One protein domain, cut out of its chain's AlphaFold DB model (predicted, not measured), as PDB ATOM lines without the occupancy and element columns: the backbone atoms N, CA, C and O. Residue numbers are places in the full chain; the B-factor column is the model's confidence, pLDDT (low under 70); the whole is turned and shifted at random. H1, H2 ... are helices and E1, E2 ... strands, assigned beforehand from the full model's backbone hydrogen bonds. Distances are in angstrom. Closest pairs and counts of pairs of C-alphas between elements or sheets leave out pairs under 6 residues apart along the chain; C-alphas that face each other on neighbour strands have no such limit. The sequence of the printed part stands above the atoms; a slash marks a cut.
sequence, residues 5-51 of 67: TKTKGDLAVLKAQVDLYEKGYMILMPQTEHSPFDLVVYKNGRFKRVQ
ATOM      1  N   THR A   5      49.891 -13.751 -58.668       62.59
ATOM      2  CA  THR A   5      48.708 -12.880 -58.572       62.59
ATOM      3  C   THR A   5      47.488 -13.600 -58.006       62.59
ATOM      4  O   THR A   5      46.780 -13.005 -57.195       62.59
ATOM      5  N   LYS A   6      47.281 -14.880 -58.357       69.12
ATOM      6  CA  LYS A   6      46.214 -15.709 -57.771       69.12
ATOM      7  C   LYS A   6      46.454 -15.911 -56.274       69.12
ATOM      8  O   LYS A   6      45.592 -15.570 -55.476       69.12
ATOM      9  N   THR A   7      47.675 -16.282 -55.880       82.44
ATOM     10  CA  THR A   7      48.016 -16.522 -54.466       82.44
ATOM     11  C   THR A   7      47.818 -15.286 -53.579       82.44
ATOM     12  O   THR A   7      47.352 -15.408 -52.448       82.44
ATOM     13  N   LYS A   8      48.135 -14.078 -54.076       87.00
ATOM     14  CA  LYS A   8      47.881 -12.824 -53.340       87.00
ATOM     15  C   LYS A   8      46.383 -12.545 -53.172       87.00
ATOM     16  O   LYS A   8      45.973 -12.088 -52.106       87.00
ATOM     17  N   GLY A   9      45.585 -12.821 -54.205       87.19
ATOM     18  CA  GLY A   9      44.127 -12.700 -54.162       87.19
ATOM     19  C   GLY A   9      43.503 -13.663 -53.155       87.19
ATOM     20  O   GLY A   9      42.785 -13.218 -52.262       87.19
ATOM     21  N   ASP A  10      43.859 -14.945 -53.230       89.06
ATOM     22  CA  ASP A  10      43.342 -15.992 -52.340       89.06
ATOM     23  C   ASP A  10      43.668 -15.693 -50.870       89.06
ATOM     24  O   ASP A  10      42.799 -15.766 -49.998       89.06
ATOM     25  N   LEU A  11      44.905 -15.263 -50.590       93.31
ATOM     26  CA  LEU A  11      45.310 -14.850 -49.247       93.31
ATOM     27  C   LEU A  11      44.522 -13.625 -48.760       93.31
ATOM     28  O   LEU A  11      44.157 -13.559 -47.585       93.31
ATOM     29  N   ALA A  12      44.264 -12.646 -49.631       94.62
ATOM     30  CA  ALA A  12      43.468 -11.475 -49.275       94.62
ATOM     31  C   ALA A  12      42.018 -11.863 -48.952       94.62
ATOM     32  O   ALA A  12      41.464 -11.375 -47.965       94.62
ATOM     33  N   VAL A  13      41.425 -12.769 -49.737       95.56
ATOM     34  CA  VAL A  13      40.083 -13.309 -49.488       95.56
ATOM     35  C   VAL A  13      40.040 -14.050 -48.153       95.56
ATOM     36  O   VAL A  13      39.143 -13.791 -47.356       95.56
ATOM     37  N   LEU A  14      41.030 -14.895 -47.853       96.06
ATOM     38  CA  LEU A  14      41.112 -15.599 -46.571       96.06
ATOM     39  C   LEU A  14      41.201 -14.630 -45.381       96.06
ATOM     40  O   LEU A  14      40.467 -14.783 -44.407       96.06
ATOM     41  N   LYS A  15      42.045 -13.596 -45.466       97.12
ATOM     42  CA  LYS A  15      42.143 -12.563 -44.418       97.12
ATOM     43  C   LYS A  15      40.822 -11.820 -44.216       97.12
ATOM     44  O   LYS A  15      40.438 -11.570 -43.078       97.12
ATOM     45  N   ALA A  16      40.116 -11.501 -45.302       97.50
ATOM     46  CA  ALA A  16      38.800 -10.877 -45.223       97.50
ATOM     47  C   ALA A  16      37.777 -11.796 -44.539       97.50
ATOM     48  O   ALA A  16      36.977 -11.318 -43.743       97.50
ATOM     49  N   GLN A  17      37.815 -13.106 -44.804       98.06
ATOM     50  CA  GLN A  17      36.943 -14.067 -44.125       98.06
ATOM     51  C   GLN A  17      37.182 -14.088 -42.613       98.06
ATOM     52  O   GLN A  17      36.214 -14.036 -41.863       98.06
ATOM     53  N   VAL A  18      38.441 -14.111 -42.162       98.31
ATOM     54  CA  VAL A  18      38.764 -14.080 -40.722       98.31
ATOM     55  C   VAL A  18      38.202 -12.814 -40.064       98.31
ATOM     56  O   VAL A  18      37.454 -12.916 -39.097       98.31
ATOM     57  N   ASP A  19      38.456 -11.638 -40.643       98.31
ATOM     58  CA  ASP A  19      37.943 -10.356 -40.132       98.31
ATOM     59  C   ASP A  19      36.400 -10.305 -40.096       98.31
ATOM     60  O   ASP A  19      35.791  -9.840 -39.128       98.31
ATOM     61  N   LEU A  20      35.735 -10.815 -41.137       98.31
ATOM     62  CA  LEU A  20      34.273 -10.881 -41.202       98.31
ATOM     63  C   LEU A  20      33.703 -11.863 -40.168       98.31
ATOM     64  O   LEU A  20      32.672 -11.569 -39.554       98.31
ATOM     65  N   TYR A  21      34.373 -12.994 -39.948       98.38
ATOM     66  CA  TYR A  21      33.994 -13.983 -38.944       98.38
ATOM     67  C   TYR A  21      34.107 -13.412 -37.527       98.38
ATOM     68  O   TYR A  21      33.143 -13.492 -36.766       98.38
ATOM     69  N   GLU A  22      35.220 -12.750 -37.196       98.56
ATOM     70  CA  GLU A  22      35.416 -12.068 -35.905       98.56
ATOM     71  C   GLU A  22      34.349 -10.992 -35.658       98.56
ATOM     72  O   GLU A  22      33.875 -10.800 -34.538       98.56
ATOM     73  N   LYS A  23      33.889 -10.331 -36.724       98.06
ATOM     74  CA  LYS A  23      32.778  -9.372 -36.678       98.06
ATOM     75  C   LYS A  23      31.401 -10.036 -36.591       98.06
ATOM     76  O   LYS A  23      30.403  -9.314 -36.580       98.06
ATOM     77  N   GLY A  24      31.296 -11.361 -36.538       98.06
ATOM     78  CA  GLY A  24      30.036 -12.097 -36.404       98.06
ATOM     79  C   GLY A  24      29.181 -12.111 -37.673       98.06
ATOM     80  O   GLY A  24      27.952 -12.117 -37.584       98.06
ATOM     81  N   TYR A  25      29.802 -12.038 -38.851       98.62
ATOM     82  CA  TYR A  25      29.115 -12.298 -40.114       98.62
ATOM     83  C   TYR A  25      29.106 -13.798 -40.420       98.62
ATOM     84  O   TYR A  25      30.117 -14.479 -40.277       98.62
ATOM     85  N   MET A  26      27.980 -14.299 -40.926       98.56
ATOM     86  CA  MET A  26      27.945 -15.580 -41.628       98.56
ATOM     87  C   MET A  26      28.508 -15.372 -43.035       98.56
ATOM     88  O   MET A  26      28.070 -14.470 -43.749       98.56
ATOM     89  N   ILE A  27      29.477 -16.194 -43.426       98.44
ATOM     90  CA  ILE A  27      30.197 -16.081 -44.698       98.44
ATOM     91  C   ILE A  27      29.672 -17.146 -45.659       98.44
ATOM     92  O   ILE A  27      29.551 -18.313 -45.296       98.44
ATOM     93  N   LEU A  28      29.367 -16.738 -46.888       98.00
ATOM     94  CA  LEU A  28      28.907 -17.595 -47.971       98.00
ATOM     95  C   LEU A  28      29.903 -17.487 -49.128       98.00
ATOM     96  O   LEU A  28      30.146 -16.397 -49.655       98.00
ATOM     97  N   MET A  29      30.468 -18.628 -49.521       95.50
ATOM     98  CA  MET A  29      31.445 -18.718 -50.604       95.50
ATOM     99  C   MET A  29      30.798 -19.235 -51.896       95.50
ATOM    100  O   MET A  29      30.147 -20.286 -51.865       95.50
ATOM    101  N   PRO A  30      30.992 -18.552 -53.038       95.38
ATOM    102  CA  PRO A  30      30.554 -19.061 -54.330       95.38
ATOM    103  C   PRO A  30      31.358 -20.312 -54.715       95.38
ATOM    104  O   PRO A  30      32.581 -20.333 -54.612       95.38
ATOM    105  N   GLN A  31      30.679 -21.348 -55.210       94.81
ATOM    106  CA  GLN A  31      31.309 -22.566 -55.742       94.81
ATOM    107  C   GLN A  31      31.618 -22.412 -57.245       94.81
ATOM    108  O   GLN A  31      31.248 -23.250 -58.061       94.81
ATOM    109  N   THR A  32      32.209 -21.277 -57.630       90.19
ATOM    110  CA  THR A  32      32.593 -20.961 -59.016       90.19
ATOM    111  C   THR A  32      33.665 -19.872 -59.047       90.19
ATOM    112  O   THR A  32      33.625 -18.941 -58.246       90.19
ATOM    113  N   GLU A  33      34.588 -19.951 -60.008       84.50
ATOM    114  CA  GLU A  33      35.593 -18.905 -60.254       84.50
ATOM    115  C   GLU A  33      35.018 -17.692 -61.012       84.50
ATOM    116  O   GLU A  33      35.624 -16.626 -61.035       84.50
ATOM    117  N   HIS A  34      33.841 -17.832 -61.630       90.50
ATOM    118  CA  HIS A  34      33.234 -16.801 -62.485       90.50
ATOM    119  C   HIS A  34      32.208 -15.926 -61.753       90.50
ATOM    120  O   HIS A  34      31.331 -15.318 -62.370       90.50
ATOM    121  N   SER A  35      32.292 -15.876 -60.426       93.06
ATOM    122  CA  SER A  35      31.414 -15.041 -59.614       93.06
ATOM    123  C   SER A  35      31.748 -13.548 -59.797       93.06
ATOM    124  O   SER A  35      32.923 -13.183 -59.809       93.06
ATOM    125  N   PRO A  36      30.750 -12.645 -59.868       94.38
ATOM    126  CA  PRO A  36      30.980 -11.197 -59.937       94.38
ATOM    127  C   PRO A  36      31.350 -10.567 -58.575       94.38
ATOM    128  O   PRO A  36      31.291  -9.348 -58.414       94.38
ATOM    129  N   PHE A  37      31.637 -11.392 -57.569       95.12
ATOM    130  CA  PHE A  37      32.046 -11.032 -56.212       95.12
ATOM    131  C   PHE A  37      32.825 -12.196 -55.594       95.12
ATOM    132  O   PHE A  37      32.614 -13.347 -55.974       95.12
ATOM    133  N   ASP A  38      33.656 -11.911 -54.594       95.25
ATOM    134  CA  ASP A  38      34.467 -12.943 -53.940       95.25
ATOM    135  C   ASP A  38      33.677 -13.669 -52.842       95.25
ATOM    136  O   ASP A  38      33.783 -14.883 -52.696       95.25
ATOM    137  N   LEU A  39      32.859 -12.935 -52.077       97.00
ATOM    138  CA  LEU A  39      32.071 -13.468 -50.960       97.00
ATOM    139  C   LEU A  39      30.682 -12.824 -50.902       97.00
ATOM    140  O   LEU A  39      30.469 -11.690 -51.347       97.00
ATOM    141  N   VAL A  40      29.748 -13.512 -50.253       98.19
ATOM    142  CA  VAL A  40      28.533 -12.903 -49.700       98.19
ATOM    143  C   VAL A  40      28.580 -13.050 -48.186       98.19
ATOM    144  O   VAL A  40      28.967 -14.093 -47.671       98.19
ATOM    145  N   VAL A  41      28.179 -12.011 -47.460       98.62
ATOM    146  CA  VAL A  41      28.036 -12.071 -46.005       98.62
ATOM    147  C   VAL A  41      26.612 -11.805 -45.571       98.62
ATOM    148  O   VAL A  41      25.916 -10.974 -46.159       98.62
ATOM    149  N   TYR A  42      26.202 -12.482 -44.507       98.62
ATOM    150  CA  TYR A  42      24.900 -12.334 -43.884       98.62
ATOM    151  C   TYR A  42      25.049 -11.939 -42.416       98.62
ATOM    152  O   TYR A  42      25.801 -12.558 -41.663       98.62
ATOM    153  N   LYS A  43      24.332 -10.889 -42.007       98.25
ATOM    154  CA  LYS A  43      24.214 -10.470 -40.603       98.25
ATOM    155  C   LYS A  43      22.970  -9.608 -40.430       98.25
ATOM    156  O   LYS A  43      22.679  -8.776 -41.288       98.25
ATOM    157  N   ASN A  44      22.255  -9.781 -39.318       97.81
ATOM    158  CA  ASN A  44      21.065  -8.994 -38.966       97.81
ATOM    159  C   ASN A  44      20.006  -8.964 -40.089       97.81
ATOM    160  O   ASN A  44      19.520  -7.897 -40.463       97.81
ATOM    161  N   GLY A  45      19.701 -10.122 -40.686       98.06
ATOM    162  CA  GLY A  45      18.675 -10.217 -41.728       98.06
ATOM    163  C   GLY A  45      19.080  -9.675 -43.102       98.06
ATOM    164  O   GLY A  45      18.236  -9.616 -43.990       98.06
ATOM    165  N   ARG A  46      20.339  -9.260 -43.306       98.38
ATOM    166  CA  ARG A  46      20.784  -8.622 -44.554       98.38
ATOM    167  C   ARG A  46      21.957  -9.352 -45.187       98.38
ATOM    168  O   ARG A  46      22.959  -9.612 -44.522       98.38
ATOM    169  N   PHE A  47      21.849  -9.578 -46.494       98.31
ATOM    170  CA  PHE A  47      22.944 -10.041 -47.340       98.31
ATOM    171  C   PHE A  47      23.716  -8.856 -47.926       98.31
ATOM    172  O   PHE A  47      23.122  -7.852 -48.327       98.31
ATOM    173  N   LYS A  48      25.042  -8.976 -48.004       98.00
ATOM    174  CA  LYS A  48      25.927  -8.014 -48.671       98.00
ATOM    175  C   LYS A  48      26.936  -8.762 -49.534       98.00
ATOM    176  O   LYS A  48      27.552  -9.715 -49.067       98.00
ATOM    177  N   ARG A  49      27.122  -8.308 -50.774       97.81
ATOM    178  CA  ARG A  49      28.216  -8.771 -51.639       97.81
ATOM    179  C   ARG A  49      29.515  -8.099 -51.213       97.81
ATOM    180  O   ARG A  49      29.507  -6.908 -50.900       97.81
ATOM    181  N   VAL A  50      30.609  -8.848 -51.228       97.00
ATOM    182  CA  VAL A  50      31.944  -8.367 -50.874       97.00
ATOM    183  C   VAL A  50      32.898  -8.687 -52.016       97.00
ATOM    184  O   VAL A  50      32.990  -9.825 -52.470       97.00
ATOM    185  N   GLN A  51      33.617  -7.660 -52.460       95.50
ATOM    186  CA  GLN A  51      34.735  -7.783 -53.382       95.50
ATOM    187  C   GLN A  51      36.004  -7.357 -52.646       95.50
ATOM    188  O   GLN A  51      36.132  -6.216 -52.203       95.50
TER     189      GLN A  51
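What this domain is: This is residues 5 to 51 of the 67 residues of the protein "PDDEXK_5 domain-containing protein" of Bacillus thuringiensis subsp. kumamotoensis (UniProt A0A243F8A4). A small sheet of three antiparallel strands has one long helix, H1, packed over one face and running along the strands, while its other face is bare. The helix meets the sheet through residues 13 to 21, and its earlier residues 5 to 12 reach past the sheet. The printed part has 47 residues, with one named helix and three named strands in the order H1, E1, E2, E3; the class is mixed, helices and strands. The sheet's order is E1, E2, E3, a meander, each strand the antiparallel neighbour of the one before. The whole is compact, with a radius of gyration of the C-alphas of 10.8 A, yet elongated in outline, spanning 34 by 21 by 14 A.

Where its parts are: E2, residues 39 to 43, is 13.3 A long. E3, residues 46 to 50, is 12.8 A long and ends at C-alpha 50 (31.944, -8.367, -50.874). E1 is residues 26 to 28, 6.7 A. H1, residues 5 to 22, runs 26.3 A from C-alpha 5 (48.708, -12.880, -58.572).

How they stand to each other: E2 is the inner strand. E1 and E2 form a hairpin at 153 degrees between directions, with N 28 and O 40 2.8 A apart, within hydrogen-bond range. E2 and E3 form a hairpin at 154 degrees, with N 50 and O 39 at 2.8 A. H1 is on the sheet at a height of 9.2 A, over E1 and E2, and along the strands, at 8 degrees to E1 on the local plane. The closest C-alphas of H1 and E1 are those of Gln 17 and Ile 27, 7.1 A. In H1 every O i to N i+4 pair is within hydrogen-bond range.

The domain as a whole: The C-alphas farthest apart, those of Thr 5 and Gly 45, are 34.5 A apart. The printed part has no cut. The links H1 to E1 and E2 to E3 are tight; E1 to E2, with 10 residues between, is short. Mean pLDDT of the printed part is 94.3; residues 5 to 6 are under 70.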